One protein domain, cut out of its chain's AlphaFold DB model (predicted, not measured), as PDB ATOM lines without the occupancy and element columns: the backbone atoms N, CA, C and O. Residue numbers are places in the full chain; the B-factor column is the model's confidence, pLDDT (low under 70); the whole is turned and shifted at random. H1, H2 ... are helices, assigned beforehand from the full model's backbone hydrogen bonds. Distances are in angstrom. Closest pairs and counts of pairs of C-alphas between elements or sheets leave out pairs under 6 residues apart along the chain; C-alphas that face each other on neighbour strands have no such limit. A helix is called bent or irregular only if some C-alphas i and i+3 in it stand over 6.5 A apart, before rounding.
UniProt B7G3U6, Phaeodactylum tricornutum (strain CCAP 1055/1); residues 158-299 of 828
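Overview. This is residues 158 to 299 of the 828 residues of a protein of Phaeodactylum tricornutum (strain CCAP 1055/1) (UniProt B7G3U6). Three helices, H5, H6 and H7, stand side by side with their centres in a triangle, making a small up-and-down bundle; H1 crosses H5 and meets H6 near the first residues of both, and H2 packs on H5. H4 meets the end of H6 at about a right angle, and beyond it residues 213 to 218 of H3 stick out, while residues 174 to 187 loop far from the bundle. The printed part has 142 residues with seven named helices, H1 to H7 along the chain, no named strand, and the class all helix. It is compact, with a radius of gyration of the C-alphas of 15.5 A and spans of 46 by 38 by 29 A.

Arrangement. H5, residues 243 to 262, touches H7, residues 284 to 297, at a shallow tilt of 27 degrees, the same way; their closest C-alphas, of Ile 254 and Leu 286, are 5.4 A apart. H6, residues 269 to 278, forms a helical hairpin with each. With 3 pairs of C-alphas within 8 A, it only just touches H5, closest at Leu 253 and Ile 272, 6.7 A, and likewise H7, closest at Leu 269 and Leu 290, 7.2 A. H1, residues 158 to 173, touches H5 with residues 163 to 170 alone, closest C-alphas Ile 166 and Ile 256, 6.3 A, at 72 degrees, only just about perpendicular. H1 also touches H6, closest C-alphas Phe 160 and Val 271, 6.4 A. H2, residues 188 to 198, touches residues 245 to 249 of H5, closest C-alphas Leu 194 and Ile 249, 6.8 A, at a steep tilt of 50 degrees. H2 is irregular, but only just: C-alphas 190 and 193 are 6.6 A apart. H4, residues 226 to 239, only just touches H6, with 3 pairs of C-alphas within 8 A, about perpendicular at 87 degrees; the closest are Phe 235 and Glu 278, 6.7 A. H3, residues 210 to 218, is close to H4 but not clearly touching, and apart from H5, H6 and H7. Every O i to N i+4 pair is within hydrogen-bond range in H1, H3, H4, H5, H6 and H7, and 5 of 7 in H2.

Along the chain. H5 is the longest helix, 29.0 A from C-alpha 243 at (88.922, 115.282, 104.168) to C-alpha 262. H1 measures 22.8 A from C-alpha 158 at (105.147, 141.753, 104.253); H4 and H7 measure 20.1 A each. H7 ends at C-alpha 297, (117.000, 132.030, 102.710).

Size, cuts and confidence. The two C-alphas farthest apart, of Lys 184 and Glu 218, are 47.8 A apart. The printed part has no cut. The links from H1 to H2 and from H2 to H3 are long. Confidence is under 70 in residues 174 to 191, 216 to 224 and 295 to 299.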
ATOM      1  N   GLY A 158     104.265 142.179 105.334       77.19
ATOM      2  CA  GLY A 158     105.147 141.753 104.253       77.19
ATOM      3  C   GLY A 158     104.991 140.269 103.919       77.19
ATOM      4  O   GLY A 158     104.804 139.925 102.744       77.19
ATOM      5  N   SER A 159     105.031 139.400 104.933       80.94
ATOM      6  CA  SER A 159     104.864 137.944 104.827       80.94
ATOM      7  C   SER A 159     103.525 137.599 104.175       80.94
ATOM      8  O   SER A 159     103.481 136.855 103.187       80.94
ATOM      9  N   PHE A 160     102.434 138.192 104.667       86.25
ATOM     10  CA  PHE A 160     101.088 137.928 104.170       86.25
ATOM     11  C   PHE A 160     100.836 138.494 102.775       86.25
ATOM     12  O   PHE A 160     100.229 137.821 101.937       86.25
ATOM     13  N   ARG A 161     101.341 139.694 102.476       87.12
ATOM     14  CA  ARG A 161     101.212 140.292 101.144       87.12
ATOM     15  C   ARG A 161     101.890 139.432 100.082       87.12
ATOM     16  O   ARG A 161     101.274 139.135  99.062       87.12
ATOM     17  N   GLN A 162     103.130 138.998 100.315       83.50
ATOM     18  CA  GLN A 162     103.834 138.152  99.346       83.50
ATOM     19  C   GLN A 162     103.199 136.770  99.212       83.50
ATOM     20  O   GLN A 162     103.111 136.244  98.103       83.50
ATOM     21  N   TYR A 163     102.738 136.190 100.322       89.94
ATOM     22  CA  TYR A 163     101.964 134.956 100.298       89.94
ATOM     23  C   TYR A 163     100.698 135.114  99.438       89.94
ATOM     24  O   TYR A 163     100.445 134.286  98.562       89.94
ATOM     25  N   SER A 164      99.957 136.209  99.627       89.88
ATOM     26  CA  SER A 164      98.723 136.507  98.899       89.88
ATOM     27  C   SER A 164      98.966 136.730  97.410       89.88
ATOM     28  O   SER A 164      98.246 136.173  96.592       89.88
ATOM     29  N   GLU A 165     100.016 137.459  97.026       90.12
ATOM     30  CA  GLU A 165     100.397 137.625  95.615       90.12
ATOM     31  C   GLU A 165     100.636 136.272  94.918       90.12
ATOM     32  O   GLU A 165     100.187 136.051  93.790       90.12
ATOM     33  N   ILE A 166     101.317 135.342  95.597       88.19
ATOM     34  CA  ILE A 166     101.590 133.998  95.070       88.19
ATOM     35  C   ILE A 166     100.311 133.160  95.021       88.19
ATOM     36  O   ILE A 166     100.080 132.461  94.031       88.19
ATOM     37  N   LEU A 167      99.483 133.229  96.067       88.75
ATOM     38  CA  LEU A 167      98.192 132.551  96.133       88.75
ATOM     39  C   LEU A 167      97.279 133.006  94.988       88.75
ATOM     40  O   LEU A 167      96.780 132.163  94.247       88.75
ATOM     41  N   GLU A 168      97.120 134.314  94.783       88.19
ATOM     42  CA  GLU A 168      96.293 134.866  93.704       88.19
ATOM     43  C   GLU A 168      96.843 134.507  92.322       88.19
ATOM     44  O   GLU A 168      96.074 134.187  91.419       88.19
ATOM     45  N   SER A 169      98.168 134.460  92.147       86.75
ATOM     46  CA  SER A 169      98.769 133.958  90.907       86.75
ATOM     47  C   SER A 169      98.441 132.481  90.654       86.75
ATOM     48  O   SER A 169      98.190 132.102  89.512       86.75
ATOM     49  N   ILE A 170      98.433 131.636  91.688       83.56
ATOM     50  CA  ILE A 170      98.072 130.215  91.557       83.56
ATOM     51  C   ILE A 170      96.581 130.058  91.245       83.56
ATOM     52  O   ILE A 170      96.226 129.262  90.379       83.56
ATOM     53  N   ILE A 171      95.720 130.841  91.899       80.62
ATOM     54  CA  ILE A 171      94.277 130.859  91.628       80.62
ATOM     55  C   ILE A 171      94.006 131.359  90.201       80.62
ATOM     56  O   ILE A 171      93.157 130.803  89.513       80.62
ATOM     57  N   ALA A 172      94.741 132.362  89.717       78.75
ATOM     58  CA  ALA A 172      94.610 132.857  88.346       78.75
ATOM     59  C   ALA A 172      95.041 131.818  87.294       78.75
ATOM     60  O   ALA A 172      94.415 131.724  86.237       78.75
ATOM     61  N   ASP A 173      96.078 131.025  87.588       76.38
ATOM     62  CA  ASP A 173      96.560 129.946  86.717       76.38
ATOM     63  C   ASP A 173      95.607 128.724  86.706       76.38
ATOM     64  O   ASP A 173      95.566 127.984  85.719       76.38
ATOM     65  N   ASP A 174      94.821 128.514  87.772       67.75
ATOM     66  CA  ASP A 174      93.815 127.445  87.904       67.75
ATOM     67  C   ASP A 174      92.502 127.956  88.552       67.75
ATOM     68  O   ASP A 174      92.176 127.605  89.693       67.75
ATOM     69  N   PRO A 175      91.688 128.751  87.824       56.81
ATOM     70  CA  PRO A 175      90.532 129.472  88.376       56.81
ATOM     71  C   PRO A 175      89.366 128.572  88.802       56.81
ATOM     72  O   PRO A 175      88.346 129.065  89.273       56.81
ATOM     73  N   LYS A 176      89.475 127.253  88.605       53.09
ATOM     74  CA  LYS A 176      88.437 126.270  88.946       53.09
ATOM     75  C   LYS A 176      88.935 125.159  89.874       53.09
ATOM     76  O   LYS A 176      88.217 124.167  90.040       53.09
ATOM     77  N   PHE A 177      90.145 125.306  90.432       59.91
ATOM     78  CA  PHE A 177      90.833 124.287  91.233       59.91
ATOM     79  C   PHE A 177      90.647 122.890  90.620       59.91
ATOM     80  O   PHE A 177      90.015 122.000  91.192       59.91
ATOM     81  N   MET A 178      91.087 122.716  89.377       55.97
ATOM     82  CA  MET A 178      90.709 121.564  88.564       55.97
ATOM     83  C   MET A 178      91.234 120.244  89.157       55.97
ATOM     84  O   MET A 178      92.399 120.096  89.531       55.97
ATOM     85  N   ARG A 179      90.391 119.202  89.181       54.78
ATOM     86  CA  ARG A 179      90.814 117.846  89.581       54.78
ATOM     87  C   ARG A 179      91.869 117.311  88.604       54.78
ATOM     88  O   ARG A 179      91.536 117.025  87.453       54.78
ATOM     89  N   ARG A 180      93.104 117.071  89.072       48.47
ATOM     90  CA  ARG A 180      94.262 116.637  88.245       48.47
ATOM     91  C   ARG A 180      94.011 115.434  87.327       48.47
ATOM     92  O   ARG A 180      94.612 115.354  86.266       48.47
ATOM     93  N   HIS A 181      93.131 114.508  87.711       44.31
ATOM     94  CA  HIS A 181      92.851 113.295  86.930       44.31
ATOM     95  C   HIS A 181      91.651 113.410  85.987       44.31
ATOM     96  O   HIS A 181      91.531 112.611  85.064       44.31
ATOM     97  N   THR A 182      90.747 114.364  86.214       51.88
ATOM     98  CA  THR A 182      89.500 114.462  85.440       51.88
ATOM     99  C   THR A 182      89.358 115.779  84.693       51.88
ATOM    100  O   THR A 182      88.395 115.915  83.945       51.88
ATOM    101  N   ALA A 183      90.260 116.746  84.921       53.88
ATOM    102  CA  ALA A 183      90.176 118.113  84.401       53.88
ATOM    103  C   ALA A 183      88.768 118.714  84.586       53.88
ATOM    104  O   ALA A 183      88.244 119.397  83.711       53.88
ATOM    105  N   LYS A 184      88.122 118.392  85.717       56.22
ATOM    106  CA  LYS A 184      86.798 118.912  86.075       56.22
ATOM    107  C   LYS A 184      86.948 119.945  87.192       56.22
ATOM    108  O   LYS A 184      87.746 119.680  88.097       56.22
ATOM    109  N   PRO A 185      86.165 121.038  87.156       58.12
ATOM    110  CA  PRO A 185      86.097 122.011  88.241       58.12
ATOM    111  C   PRO A 185      85.734 121.323  89.552       58.12
ATOM    112  O   PRO A 185      84.923 120.388  89.558       58.12
ATOM    113  N   ILE A 186      86.314 121.779  90.655       64.56
ATOM    114  CA  ILE A 186      85.730 121.505  91.968       64.56
ATOM    115  C   ILE A 186      84.437 122.326  92.071       64.56
ATOM    116  O   ILE A 186      84.350 123.408  91.505       64.56
ATOM    117  N   ALA A 187      83.397 121.763  92.691       67.12
ATOM    118  CA  ALA A 187      82.136 122.479  92.863       67.12
ATOM    119  C   ALA A 187      82.363 123.726  93.730       67.12
ATOM    120  O   ALA A 187      83.102 123.643  94.712       67.12
ATOM    121  N   ASP A 188      81.720 124.843  93.393       64.19
ATOM    122  CA  ASP A 188      81.931 126.135  94.067       64.19
ATOM    123  C   ASP A 188      81.661 126.046  95.583       64.19
ATOM    124  O   ASP A 188      82.421 126.577  96.387       64.19
ATOM    125  N   GLU A 189      80.676 125.234  95.986       64.75
ATOM    126  CA  GLU A 189      80.346 124.900  97.386       64.75
ATOM    127  C   GLU A 189      81.522 124.286  98.173       64.75
ATOM    128  O   GLU A 189      81.574 124.352  99.399       64.75
ATOM    129  N   VAL A 190      82.474 123.671  97.471       65.25
ATOM    130  CA  VAL A 190      83.650 123.007  98.045       65.25
ATOM    131  C   VAL A 190      84.878 123.923  98.012       65.25
ATOM    132  O   VAL A 190      85.734 123.809  98.892       65.25
ATOM    133  N   ALA A 191      84.972 124.813  97.019       67.56
ATOM    134  CA  ALA A 191      86.106 125.714  96.814       67.56
ATOM    135  C   ALA A 191      86.036 126.979  97.687       67.56
ATOM    136  O   ALA A 191      87.070 127.424  98.182       67.56
ATOM    137  N   GLU A 192      84.843 127.524  97.929       72.12
ATOM    138  CA  GLU A 192      84.684 128.799  98.641       72.12
ATOM    139  C   GLU A 192      85.223 128.767 100.088       72.12
ATOM    140  O   GLU A 192      86.060 129.608 100.420       72.12
ATOM    141  N   PRO A 193      84.895 127.767 100.941       73.69
ATOM    142  CA  PRO A 193      85.427 127.712 102.312       73.69
ATOM    143  C   PRO A 193      86.959 127.588 102.358       73.69
ATOM    144  O   PRO A 193      87.618 128.050 103.286       73.69
ATOM    145  N   LEU A 194      87.536 126.969 101.327       76.69
ATOM    146  CA  LEU A 194      88.972 126.762 101.188       76.69
ATOM    147  C   LEU A 194      89.703 128.049 100.804       76.69
ATOM    148  O   LEU A 194      90.760 128.343 101.359       76.69
ATOM    149  N   ILE A 195      89.138 128.812  99.868       78.12
ATOM    150  CA  ILE A 195      89.671 130.113  99.459       78.12
ATOM    151  C   ILE A 195      89.597 131.095 100.629       78.12
ATOM    152  O   ILE A 195      90.572 131.803 100.873       78.12
ATOM    153  N   VAL A 196      88.492 131.089 101.383       84.00
ATOM    154  CA  VAL A 196      88.331 131.920 102.586       84.00
ATOM    155  C   VAL A 196      89.436 131.626 103.602       84.00
ATOM    156  O   VAL A 196      90.142 132.546 104.003       84.00
ATOM    157  N   TYR A 197      89.676 130.355 103.945       88.00
ATOM    158  CA  TYR A 197      90.760 129.988 104.866       88.00
ATOM    159  C   TYR A 197      92.154 130.361 104.335       88.00
ATOM    160  O   TYR A 197      92.995 130.899 105.062       88.00
ATOM    161  N   LEU A 198      92.433 130.084 103.056       85.62
ATOM    162  CA  LEU A 198      93.735 130.394 102.462       85.62
ATOM    163  C   LEU A 198      94.003 131.900 102.416       85.62
ATOM    164  O   LEU A 198      95.163 132.271 102.563       85.62
ATOM    165  N   ARG A 199      92.964 132.731 102.255       88.50
ATOM    166  CA  ARG A 199      93.016 134.202 102.289       88.50
ATOM    167  C   ARG A 199      92.899 134.797 103.692       88.50
ATOM    168  O   ARG A 199      92.992 136.014 103.814       88.50
ATOM    169  N   SER A 200      92.687 133.989 104.730       88.25
ATOM    170  CA  SER A 200      92.615 134.517 106.092       88.25
ATOM    171  C   SER A 200      93.976 135.068 106.522       88.25
ATOM    172  O   SER A 200      94.997 134.369 106.415       88.25
ATOM    173  N   GLU A 201      93.946 136.323 106.977       86.06
ATOM    174  CA  GLU A 201      95.068 137.096 107.524       86.06
ATOM    175  C   GLU A 201      95.451 136.678 108.944       86.06
ATOM    176  O   GLU A 201      96.489 137.113 109.445       86.06
ATOM    177  N   GLU A 202      94.639 135.832 109.575       85.62
ATOM    178  CA  GLU A 202      94.797 135.400 110.956       85.62
ATOM    179  C   GLU A 202      94.751 133.868 111.059       85.62
ATOM    180  O   GLU A 202      94.169 133.194 110.199       85.62
ATOM    181  N   PRO A 203      95.364 133.292 112.105       84.50
ATOM    182  CA  PRO A 203      95.120 131.910 112.479       84.50
ATOM    183  C   PRO A 203      93.648 131.700 112.880       84.50
ATOM    184  O   PRO A 203      93.124 132.385 113.756       84.50
ATOM    185  N   GLU A 204      92.983 130.718 112.277       85.19
ATOM    186  CA  GLU A 204      91.591 130.344 112.563       85.19
ATOM    187  C   GLU A 204      91.489 129.287 113.675       85.19
ATOM    188  O   GLU A 204      90.451 129.136 114.333       85.19
ATOM    189  N   VAL A 205      92.550 128.504 113.898       86.06
ATOM    190  CA  VAL A 205      92.552 127.355 114.815       86.06
ATOM    191  C   VAL A 205      93.758 127.429 115.743       86.06
ATOM    192  O   VAL A 205      94.896 127.535 115.303       86.06
ATOM    193  N   GLU A 206      93.526 127.324 117.051       83.44
ATOM    194  CA  GLU A 206      94.620 127.300 118.022       83.44
ATOM    195  C   GLU A 206      95.467 126.026 117.846       83.44
ATOM    196  O   GLU A 206      94.944 124.924 117.647       83.44
ATOM    197  N   VAL A 207      96.793 126.176 117.898       80.50
ATOM    198  CA  VAL A 207      97.741 125.073 117.701       80.50
ATOM    199  C   VAL A 207      98.074 124.427 119.047       80.50
ATOM    200  O   VAL A 207      98.861 124.959 119.834       80.50
ATOM    201  N   GLY A 208      97.515 123.241 119.295       76.38
ATOM    202  CA  GLY A 208      97.745 122.453 120.506       76.38
ATOM    203  C   GLY A 208      98.549 121.186 120.219       76.38
ATOM    204  O   GLY A 208      97.973 120.107 120.152       76.38
ATOM    205  N   LEU A 209      99.876 121.298 120.066       77.44
ATOM    206  CA  LEU A 209     100.769 120.161 119.777       77.44
ATOM    207  C   LEU A 209     101.773 119.900 120.928       77.44
ATOM    208  O   LEU A 209     102.914 120.373 120.856       77.44
ATOM    209  N   PRO A 210     101.386 119.164 121.993       71.25
ATOM    210  CA  PRO A 210     102.239 118.890 123.155       71.25
ATOM    211  C   PRO A 210     103.536 118.160 122.808       71.25
ATOM    212  O   PRO A 210     104.599 118.588 123.252       71.25
ATOM    213  N   THR A 211     103.475 117.116 121.973       71.06
ATOM    214  CA  THR A 211     104.668 116.357 121.555       71.06
ATOM    215  C   THR A 211     105.666 117.239 120.805       71.06
ATOM    216  O   THR A 211     106.868 117.124 121.017       71.06
ATOM    217  N   PHE A 212     105.190 118.179 119.980       74.12
ATOM    218  CA  PHE A 212     106.059 119.131 119.284       74.12
ATOM    219  C   PHE A 212     106.717 120.123 120.254       74.12
ATOM    220  O   PHE A 212     107.928 120.317 120.195       74.12
ATOM    221  N   LYS A 213     105.954 120.688 121.203       72.38
ATOM    222  CA  LYS A 213     106.500 121.575 122.248       72.38
ATOM    223  C   LYS A 213     107.517 120.858 123.140       72.38
ATOM    224  O   LYS A 213     108.548 121.429 123.474       72.38
ATOM    225  N   HIS A 214     107.251 119.602 123.492       71.00
ATOM    226  CA  HIS A 214     108.201 118.767 124.222       71.00
ATOM    227  C   HIS A 214     109.454 118.489 123.383       71.00
ATOM    228  O   HIS A 214     110.560 118.610 123.893       71.00
ATOM    229  N   ALA A 215     109.307 118.176 122.093       70.81
ATOM    230  CA  ALA A 215     110.434 117.920 121.199       70.81
ATOM    231  C   ALA A 215     111.332 119.146 120.973       70.81
ATOM    232  O   ALA A 215     112.536 118.986 120.790       70.81
ATOM    233  N   LEU A 216     110.761 120.353 121.008       68.00
ATOM    234  CA  LEU A 216     111.514 121.607 120.980       68.00
ATOM    235  C   LEU A 216     112.329 121.835 122.264       68.00
ATOM    236  O   LEU A 216     113.430 122.366 122.176       68.00
ATOM    237  N   LYS A 217     111.817 121.422 123.435       68.38
ATOM    238  CA  LYS A 217     112.477 121.633 124.740       68.38
ATOM    239  C   LYS A 217     113.473 120.533 125.114       68.38
ATOM    240  O   LYS A 217     114.594 120.821 125.504       68.38
ATOM    241  N   GLU A 218     113.069 119.276 124.974       63.47
ATOM    242  CA  GLU A 218     113.790 118.096 125.484       63.47
ATOM    243  C   GLU A 218     114.415 117.248 124.360       63.47
ATOM    244  O   GLU A 218     115.046 116.218 124.607       63.47
ATOM    245  N   GLY A 219     114.236 117.654 123.098       62.28
ATOM    246  CA  GLY A 219     114.641 116.874 121.934       62.28
ATOM    247  C   GLY A 219     113.653 115.762 121.563       62.28
ATOM    248  O   GLY A 219     112.655 115.487 122.233       62.28
ATOM    249  N   ILE A 220     113.907 115.123 120.420       63.41
ATOM    250  CA  ILE A 220     112.977 114.171 119.798       63.41
ATOM    251  C   ILE A 220     113.015 112.830 120.548       63.41
ATOM    252  O   ILE A 220     113.860 111.977 120.280       63.41
ATOM    253  N   SER A 221     112.067 112.628 121.465       54.25
ATOM    254  CA  SER A 221     111.822 111.348 122.132       54.25
ATOM    255  C   SER A 221     110.631 110.637 121.481       54.25
ATOM    256  O   SER A 221     109.489 110.861 121.863       54.25
ATOM    257  N   VAL A 222     110.928 109.734 120.539       56.22
ATOM    258  CA  VAL A 222     109.983 108.809 119.868       56.22
ATOM    259  C   VAL A 222     109.000 109.477 118.884       56.22
ATOM    260  O   VAL A 222     108.481 110.565 119.106       56.22
ATOM    261  N   ARG A 223     108.738 108.803 117.750       62.69
ATOM    262  CA  ARG A 223     107.768 109.236 116.725       62.69
ATOM    263  C   ARG A 223     106.331 109.014 117.206       62.69
ATOM    264  O   ARG A 223     105.767 107.949 116.948       62.69
ATOM    265  N   ASP A 224     105.726 109.993 117.873       64.81
ATOM    266  CA  ASP A 224     104.278 109.993 118.122       64.81
ATOM    267  C   ASP A 224     103.553 110.883 117.101       64.81
ATOM    268  O   ASP A 224     103.809 112.079 116.986       64.81
ATOM    269  N   THR A 225     102.650 110.280 116.322       70.62
ATOM    270  CA  THR A 225     101.860 110.970 115.282       70.62
ATOM    271  C   THR A 225     100.423 111.256 115.719       70.62
ATOM    272  O   THR A 225      99.640 111.802 114.937       70.62
ATOM    273  N   ASN A 226     100.033 110.850 116.933       78.69
ATOM    274  CA  ASN A 226      98.654 110.969 117.403       78.69
ATOM    275  C   ASN A 226      98.249 112.424 117.656       78.69
ATOM    276  O   ASN A 226      97.116 112.791 117.340       78.69
ATOM    277  N   ASP A 227      99.179 113.267 118.104       81.06
ATOM    278  CA  ASP A 227      98.922 114.693 118.329       81.06
ATOM    279  C   ASP A 227      98.603 115.422 117.016       81.06
ATOM    280  O   ASP A 227      97.605 116.136 116.937       81.06
ATOM    281  N   MET A 228      99.357 115.180 115.933       83.69
ATOM    282  CA  MET A 228      99.060 115.799 114.629       83.69
ATOM    283  C   MET A 228      97.739 115.311 114.034       83.69
ATOM    284  O   MET A 228      97.002 116.084 113.423       83.69
ATOM    285  N   LYS A 229      97.413 114.024 114.217       83.81
ATOM    286  CA  LYS A 229      96.113 113.480 113.796       83.81
ATOM    287  C   LYS A 229      94.970 114.125 114.574       83.81
ATOM    288  O   LYS A 229      93.936 114.421 113.982       83.81
ATOM    289  N   THR A 230      95.172 114.376 115.864       87.31
ATOM    290  CA  THR A 230      94.207 115.080 116.716       87.31
ATOM    291  C   THR A 230      94.034 116.527 116.263       87.31
ATOM    292  O   THR A 230      92.904 116.957 116.051       87.31
ATOM    293  N   GLN A 231      95.133 117.241 115.994       89.50
ATOM    294  CA  GLN A 231      95.096 118.606 115.461       89.50
ATOM    295  C   GLN A 231      94.343 118.677 114.124       89.50
ATOM    296  O   GLN A 231      93.501 119.554 113.941       89.50
ATOM    297  N   LYS A 232      94.560 117.713 113.215       90.50
ATOM    298  CA  LYS A 232      93.792 117.609 111.964       90.50
ATOM    299  C   LYS A 232      92.287 117.477 112.227       90.50
ATOM    300  O   LYS A 232      91.501 118.121 111.535       90.50
ATOM    301  N   LEU A 233      91.873 116.641 113.182       89.69
ATOM    302  CA  LEU A 233      90.453 116.456 113.504       89.69
ATOM    303  C   LEU A 233      89.826 117.740 114.061       89.69
ATOM    304  O   LEU A 233      88.764 118.134 113.586       89.69
ATOM    305  N   VAL A 234      90.516 118.423 114.980       90.00
ATOM    306  CA  VAL A 234      90.077 119.714 115.544       90.00
ATOM    307  C   VAL A 234      89.942 120.775 114.452       90.00
ATOM    308  O   VAL A 234      88.936 121.481 114.390       90.00
ATOM    309  N   PHE A 235      90.917 120.855 113.544       90.81
ATOM    310  CA  PHE A 235      90.871 121.761 112.398       90.81
ATOM    311  C   PHE A 235      89.668 121.485 111.489       90.81
ATOM    312  O   PHE A 235      88.945 122.404 111.102       90.81
ATOM    313  N   MET A 236      89.431 120.210 111.165       89.31
ATOM    314  CA  MET A 236      88.315 119.803 110.314       89.31
ATOM    315  C   MET A 236      86.954 120.097 110.952       89.31
ATOM    316  O   MET A 236      86.048 120.546 110.253       89.31
ATOM    317  N   GLU A 237      86.820 119.875 112.260       88.75
ATOM    318  CA  GLU A 237      85.600 120.165 113.016       88.75
ATOM    319  C   GLU A 237      85.323 121.671 113.080       88.75
ATOM    320  O   GLU A 237      84.215 122.103 112.765       88.75
ATOM    321  N   LYS A 238      86.338 122.481 113.409       87.69
ATOM    322  CA  LYS A 238      86.183 123.931 113.596       87.69
ATOM    323  C   LYS A 238      85.851 124.671 112.298       87.69
ATOM    324  O   LYS A 238      85.029 125.580 112.316       87.69
ATOM    325  N   LEU A 239      86.456 124.272 111.177       86.62
ATOM    326  CA  LEU A 239      86.205 124.886 109.865       86.62
ATOM    327  C   LEU A 239      85.100 124.189 109.057       86.62
ATOM    328  O   LEU A 239      84.764 124.642 107.963       86.62
ATOM    329  N   GLY A 240      84.549 123.076 109.552       84.81
ATOM    330  CA  GLY A 240      83.543 122.294 108.830       84.81
ATOM    331  C   GLY A 240      84.040 121.737 107.489       84.81
ATOM    332  O   GLY A 240      83.252 121.569 106.557       84.81
ATOM    333  N   VAL A 241      85.347 121.472 107.359       84.00
ATOM    334  CA  VAL A 241      85.965 121.024 106.100       84.00
ATOM    335  C   VAL A 241      86.020 119.501 105.996       84.00
ATOM    336  O   VAL A 241      86.381 118.786 106.929       84.00
ATOM    337  N   SER A 242      85.707 118.982 104.810       86.00
ATOM    338  CA  SER A 242      85.839 117.559 104.485       86.00
ATOM    339  C   SER A 242      87.302 117.142 104.290       86.00
ATOM    340  O   SER A 242      88.169 117.942 103.938       86.00
ATOM    341  N   ASP A 243      87.582 115.844 104.406       84.12
ATOM    342  CA  ASP A 243      88.922 115.282 104.168       84.12
ATOM    343  C   ASP A 243      89.423 115.524 102.724       84.12
ATOM    344  O   ASP A 243      90.622 115.629 102.462       84.12
ATOM    345  N   ALA A 244      88.503 115.663 101.761       81.00
ATOM    346  CA  ALA A 244      88.833 116.049 100.391       81.00
ATOM    347  C   ALA A 244      89.272 117.519 100.281       81.00
ATOM    348  O   ALA A 244      90.207 117.808  99.534       81.00
ATOM    349  N   GLN A 245      88.635 118.424 101.031       81.38
ATOM    350  CA  GLN A 245      89.030 119.834 101.106       81.38
ATOM    351  C   GLN A 245      90.367 119.990 101.828       81.38
ATOM    352  O   GLN A 245      91.241 120.681 101.318       81.38
ATOM    353  N   HIS A 246      90.581 119.268 102.933       88.31
ATOM    354  CA  HIS A 246      91.859 119.248 103.658       88.31
ATOM    355  C   HIS A 246      93.043 118.882 102.742       88.31
ATOM    356  O   HIS A 246      94.032 119.611 102.686       88.31
ATOM    357  N   ARG A 247      92.901 117.833 101.917       84.56
ATOM    358  CA  ARG A 247      93.904 117.472 100.890       84.56
ATOM    359  C   ARG A 247      94.121 118.550  99.829       84.56
ATOM    360  O   ARG A 247      95.218 118.658  99.281       84.56
ATOM    361  N   LEU A 248      93.085 119.311  99.482       82.44
ATOM    362  CA  LEU A 248      93.214 120.388  98.505       82.44
ATOM    363  C   LEU A 248      93.995 121.570  99.093       82.44
ATOM    364  O   LEU A 248      94.856 122.105  98.400       82.44
ATOM    365  N   ILE A 249      93.768 121.915 100.367       86.69
ATOM    366  CA  ILE A 249      94.558 122.929 101.091       86.69
ATOM    367  C   ILE A 249      96.036 122.530 101.066       86.69
ATOM    368  O   ILE A 249      96.879 123.317 100.638       86.69
ATOM    369  N   GLU A 250      96.341 121.281 101.432       89.25
ATOM    370  CA  GLU A 250      97.704 120.739 101.393       89.25
ATOM    371  C   GLU A 250      98.332 120.869  99.995       89.25
ATOM    372  O   GLU A 250      99.454 121.354  99.833       89.25
ATOM    373  N   GLY A 251      97.586 120.471  98.960       86.69
ATOM    374  CA  GLY A 251      98.024 120.549  97.570       86.69
ATOM    375  C   GLY A 251      98.300 121.977  97.094       86.69
ATOM    376  O   GLY A 251      99.219 122.175  96.294       86.69
ATOM    377  N   THR A 252      97.541 122.957  97.581       87.06
ATOM    378  CA  THR A 252      97.731 124.380  97.275       87.06
ATOM    379  C   THR A 252      98.944 124.945  98.008       87.06
ATOM    380  O   THR A 252      99.786 125.572  97.368       87.06
ATOM    381  N   LEU A 253      99.131 124.634  99.295       90.44
ATOM    382  CA  LEU A 253     100.328 125.043 100.044       90.44
ATOM    383  C   LEU A 253     101.618 124.477  99.429       90.44
ATOM    384  O   LEU A 253     102.615 125.188  99.345       90.44
ATOM    385  N   ILE A 254     101.595 123.247  98.900       89.88
ATOM    386  CA  ILE A 254     102.727 122.684  98.139       89.88
ATOM    387  C   ILE A 254     103.013 123.502  96.869       89.88
ATOM    388  O   ILE A 254     104.168 123.666  96.473       89.88
ATOM    389  N   GLN A 255     101.985 123.993  96.174       88.69
ATOM    390  CA  GLN A 255     102.178 124.827  94.982       88.69
ATOM    391  C   GLN A 255     102.750 126.195  95.347       88.69
ATOM    392  O   GLN A 255     103.706 126.630  94.703       88.69
ATOM    393  N   ILE A 256     102.235 126.805  96.417       89.12
ATOM    394  CA  ILE A 256     102.749 128.061  96.967       89.12
ATOM    395  C   ILE A 256     104.220 127.886  97.344       89.12
ATOM    396  O   ILE A 256     105.053 128.647  96.859       89.12
ATOM    397  N   SER A 257     104.580 126.837  98.094       88.50
ATOM    398  CA  SER A 257     105.972 126.580  98.482       88.50
ATOM    399  C   SER A 257     106.883 126.400  97.257       88.50
ATOM    400  O   SER A 257     107.975 126.955  97.196       88.50
ATOM    401  N   ASN A 258     106.436 125.666  96.230       88.50
ATOM    402  CA  ASN A 258     107.218 125.492  94.999       88.50
ATOM    403  C   ASN A 258     107.430 126.816  94.253       88.50
ATOM    404  O   ASN A 258     108.494 127.024  93.669       88.50
ATOM    405  N   ARG A 259     106.425 127.698  94.231       87.19
ATOM    406  CA  ARG A 259     106.530 129.013  93.589       87.19
ATOM    407  C   ARG A 259     107.420 129.954  94.407       87.19
ATOM    408  O   ARG A 259     108.283 130.590  93.814       87.19
ATOM    409  N   CYS A 260     107.342 129.914  95.740       85.25
ATOM    410  CA  CYS A 260     108.276 130.603  96.643       85.25
ATOM    411  C   CYS A 260     109.733 130.209  96.362       85.25
ATOM    412  O   CYS A 260     110.589 131.074  96.188       85.25
ATOM    413  N   ALA A 261     110.005 128.906  96.228       81.75
ATOM    414  CA  ALA A 261     111.336 128.398  95.903       81.75
ATOM    415  C   ALA A 261     111.833 128.864  94.519       81.75
ATOM    416  O   ALA A 261     113.002 129.210  94.374       81.75
ATOM    417  N   LYS A 262     110.957 128.898  93.503       84.19
ATOM    418  CA  LYS A 262     111.298 129.343  92.138       84.19
ATOM    419  C   LYS A 262     111.523 130.849  92.028       84.19
ATOM    420  O   LYS A 262     112.384 131.276  91.268       84.19
ATOM    421  N   GLU A 263     110.736 131.637  92.752       82.06
ATOM    422  CA  GLU A 263     110.806 133.104  92.747       82.06
ATOM    423  C   GLU A 263     111.774 133.661  93.799       82.06
ATOM    424  O   GLU A 263     111.894 134.873  93.945       82.06
ATOM    425  N   ALA A 264     112.463 132.780  94.529       77.31
ATOM    426  CA  ALA A 264     113.386 133.119  95.602       77.31
ATOM    427  C   ALA A 264     112.779 134.011  96.706       77.31
ATOM    428  O   ALA A 264     113.440 134.905  97.231       77.31
ATOM    429  N   ARG A 265     111.513 133.762  97.071       78.06
ATOM    430  CA  ARG A 265     110.795 134.489  98.130       78.06
ATOM    431  C   ARG A 265     110.721 133.639  99.404       78.06
ATOM    432  O   ARG A 265     110.008 132.641  99.426       78.06
ATOM    433  N   GLY A 266     111.447 134.030 100.457       76.50
ATOM    434  CA  GLY A 266     111.438 133.338 101.764       76.50
ATOM    435  C   GLY A 266     110.325 133.798 102.715       76.50
ATOM    436  O   GLY A 266     109.806 133.013 103.493       76.50
ATOM    437  N   LEU A 267     109.912 135.051 102.574       80.56
ATOM    438  CA  LEU A 267     108.847 135.755 103.296       80.56
ATOM    439  C   LEU A 267     107.546 134.976 103.560       80.56
ATOM    440  O   LEU A 267     107.125 134.872 104.709       80.56
ATOM    441  N   PRO A 268     106.910 134.374 102.537       86.50
ATOM    442  CA  PRO A 268     105.651 133.651 102.726       86.50
ATOM    443  C   PRO A 268     105.750 132.440 103.660       86.50
ATOM    444  O   PRO A 268     104.722 131.883 104.040       86.50
ATOM    445  N   LEU A 269     106.967 131.986 103.982       85.75
ATOM    446  CA  LEU A 269     107.204 130.776 104.760       85.75
ATOM    447  C   LEU A 269     106.554 130.839 106.143       85.75
ATOM    448  O   LEU A 269     106.021 129.828 106.585       85.75
ATOM    449  N   GLU A 270     106.537 132.009 106.781       84.69
ATOM    450  CA  GLU A 270     105.904 132.232 108.087       84.69
ATOM    451  C   GLU A 270     104.401 131.906 108.049       84.69
ATOM    452  O   GLU A 270     103.899 131.120 108.854       84.69
ATOM    453  N   VAL A 271     103.700 132.420 107.031       87.38
ATOM    454  CA  VAL A 271     102.262 132.187 106.823       87.38
ATOM    455  C   VAL A 271     101.991 130.730 106.454       87.38
ATOM    456  O   VAL A 271     101.074 130.105 106.988       87.38
ATOM    457  N   ILE A 272     102.799 130.163 105.550       90.25
ATOM    458  CA  ILE A 272     102.666 128.758 105.143       90.25
ATOM    459  C   ILE A 272     102.861 127.845 106.356       90.25
ATOM    460  O   ILE A 272     102.111 126.886 106.523       90.25
ATOM    461  N   TRP A 273     103.844 128.143 107.206       90.06
ATOM    462  CA  TRP A 273     104.141 127.352 108.390       90.06
ATOM    463  C   TRP A 273     103.033 127.412 109.435       90.06
ATOM    464  O   TRP A 273     102.625 126.366 109.942       90.06
ATOM    465  N   ALA A 274     102.492 128.600 109.710       88.00
ATOM    466  CA  ALA A 274     101.338 128.743 110.589       88.00
ATOM    467  C   ALA A 274     100.164 127.885 110.093       88.00
ATOM    468  O   ALA A 274      99.701 127.005 110.818       88.00
ATOM    469  N   LYS A 275      99.796 128.017 108.810       90.94
ATOM    470  CA  LYS A 275      98.713 127.231 108.197       90.94
ATOM    471  C   LYS A 275      98.992 125.721 108.184       90.94
ATOM    472  O   LYS A 275      98.050 124.928 108.175       90.94
ATOM    473  N   VAL A 276     100.261 125.300 108.186       90.56
ATOM    474  CA  VAL A 276     100.664 123.887 108.320       90.56
ATOM    475  C   VAL A 276     100.409 123.348 109.718       90.56
ATOM    476  O   VAL A 276      99.852 122.252 109.847       90.56
ATOM    477  N   LYS A 277     100.787 124.115 110.746       88.88
ATOM    478  CA  LYS A 277     100.569 123.758 112.150       88.88
ATOM    479  C   LYS A 277      99.077 123.704 112.482       88.88
ATOM    480  O   LYS A 277      98.627 122.718 113.061       88.88
ATOM    481  N   GLU A 278      98.306 124.703 112.051       90.06
ATOM    482  CA  GLU A 278      96.853 124.765 112.264       90.06
ATOM    483  C   GLU A 278      96.129 123.552 111.687       90.06
ATOM    484  O   GLU A 278      95.341 122.907 112.379       90.06
ATOM    485  N   ALA A 279      96.438 123.217 110.432       89.38
ATOM    486  CA  ALA A 279      95.787 122.136 109.702       89.38
ATOM    487  C   ALA A 279      96.290 120.733 110.076       89.38
ATOM    488  O   ALA A 279      95.759 119.742 109.562       89.38
ATOM    489  N   GLY A 280      97.318 120.627 110.928       87.88
ATOM    490  CA  GLY A 280      97.925 119.355 111.315       87.88
ATOM    491  C   GLY A 280      98.469 118.569 110.118       87.88
ATOM    492  O   GLY A 280      98.278 117.352 110.040       87.88
ATOM    493  N   PHE A 281      99.086 119.244 109.137       90.06
ATOM    494  CA  PHE A 281      99.609 118.548 107.960       90.06
ATOM    495  C   PHE A 281     100.802 117.663 108.317       90.06
ATOM    496  O   PHE A 281     101.687 118.031 109.087       90.06
ATOM    497  N   ILE A 282     100.825 116.489 107.689       86.81
ATOM    498  CA  ILE A 282     101.862 115.468 107.847       86.81
ATOM    499  C   ILE A 282     102.391 115.043 106.474       86.81
ATOM    500  O   ILE A 282     102.569 113.861 106.227       86.81
ATOM    501  N   SER A 283     102.550 115.975 105.530       87.88
ATOM    502  CA  SER A 283     103.057 115.671 104.185       87.88
ATOM    503  C   SER A 283     104.561 115.869 104.095       87.88
ATOM    504  O   SER A 283     105.068 116.988 104.187       87.88
ATOM    505  N   GLN A 284     105.270 114.775 103.811       88.44
ATOM    506  CA  GLN A 284     106.721 114.773 103.636       88.44
ATOM    507  C   GLN A 284     107.166 115.755 102.552       88.44
ATOM    508  O   GLN A 284     108.125 116.498 102.737       88.44
ATOM    509  N   ARG A 285     106.441 115.797 101.427       89.19
ATOM    510  CA  ARG A 285     106.766 116.673 100.295       89.19
ATOM    511  C   ARG A 285     106.662 118.148 100.673       89.19
ATOM    512  O   ARG A 285     107.492 118.941 100.239       89.19
ATOM    513  N   LEU A 286     105.633 118.515 101.439       90.19
ATOM    514  CA  LEU A 286     105.466 119.888 101.897       90.19
ATOM    515  C   LEU A 286     106.623 120.265 102.824       90.19
ATOM    516  O   LEU A 286     107.326 121.224 102.537       90.19
ATOM    517  N   LEU A 287     106.897 119.459 103.851       90.31
ATOM    518  CA  LEU A 287     107.967 119.735 104.815       90.31
ATOM    519  C   LEU A 287     109.360 119.793 104.170       90.31
ATOM    520  O   LEU A 287     110.133 120.689 104.488       90.31
ATOM    521  N   GLN A 288     109.666 118.918 103.208       88.88
ATOM    522  CA  GLN A 288     110.924 118.977 102.450       88.88
ATOM    523  C   GLN A 288     111.069 120.281 101.656       88.88
ATOM    524  O   GLN A 288     112.152 120.866 101.624       88.88
ATOM    525  N   ASN A 289     109.985 120.765 101.045       88.00
ATOM    526  CA  ASN A 289     109.989 122.059 100.369       88.00
ATOM    527  C   ASN A 289     110.222 123.208 101.356       88.00
ATOM    528  O   ASN A 289     110.991 124.117 101.051       88.00
ATOM    529  N   LEU A 290     109.582 123.168 102.529       88.38
ATOM    530  CA  LEU A 290     109.763 124.192 103.560       88.38
ATOM    531  C   LEU A 290     111.198 124.191 104.104       88.38
ATOM    532  O   LEU A 290     111.783 125.262 104.210       88.38
ATOM    533  N   LEU A 291     111.799 123.016 104.337       85.62
ATOM    534  CA  LEU A 291     113.212 122.874 104.716       85.62
ATOM    535  C   LEU A 291     114.165 123.437 103.658       85.62
ATOM    536  O   LEU A 291     115.174 124.063 103.980       85.62
ATOM    537  N   TYR A 292     113.867 123.218 102.379       82.75
ATOM    538  CA  TYR A 292     114.667 123.779 101.295       82.75
ATOM    539  C   TYR A 292     114.588 125.312 101.267       82.75
ATOM    540  O   TYR A 292     115.615 125.981 101.177       82.75
ATOM    541  N   ILE A 293     113.383 125.877 101.370       81.38
ATOM    542  CA  ILE A 293     113.175 127.333 101.383       81.38
ATOM    543  C   ILE A 293     113.862 127.938 102.610       81.38
ATOM    544  O   ILE A 293     114.662 128.861 102.461       81.38
ATOM    545  N   SER A 294     113.627 127.383 103.800       78.06
ATOM    546  CA  SER A 294     114.222 127.885 105.040       78.06
ATOM    547  C   SER A 294     115.751 127.849 104.981       78.06
ATOM    548  O   SER A 294     116.399 128.870 105.174       78.06
ATOM    549  N   SER A 295     116.349 126.724 104.579       69.25
ATOM    550  CA  SER A 295     117.810 126.587 104.487       69.25
ATOM    551  C   SER A 295     118.465 127.490 103.433       69.25
ATOM    552  O   SER A 295     119.622 127.881 103.608       69.25
ATOM    553  N   THR A 296     117.747 127.830 102.358       68.31
ATOM    554  CA  THR A 296     118.254 128.682 101.271       68.31
ATOM    555  C   THR A 296     118.228 130.165 101.650       68.31
ATOM    556  O   THR A 296     119.149 130.897 101.292       68.31
ATOM    557  N   PHE A 297     117.211 130.609 102.397       64.50
ATOM    558  CA  PHE A 297     117.000 132.030 102.710       64.50
ATOM    559  C   PHE A 297     117.394 132.435 104.142       64.50
ATOM    560  O   PHE A 297     117.529 133.626 104.395       64.50
ATOM    561  N   ALA A 298     117.673 131.485 105.046       49.22
ATOM    562  CA  ALA A 298     118.113 131.753 106.426       49.22
ATOM    563  C   ALA A 298     119.613 132.100 106.572       49.22
ATOM    564  O   ALA A 298     120.104 132.314 107.679       49.22
ATOM    565  N   THR A 299     120.387 132.170 105.480       36.78
ATOM    566  CA  THR A 299     121.821 132.529 105.545       36.78
ATOM    567  C   THR A 299     122.023 134.041 105.679       36.78
ATOM    568  O   THR A 299     122.513 134.717 104.781       36.78
TER     569      THR A 299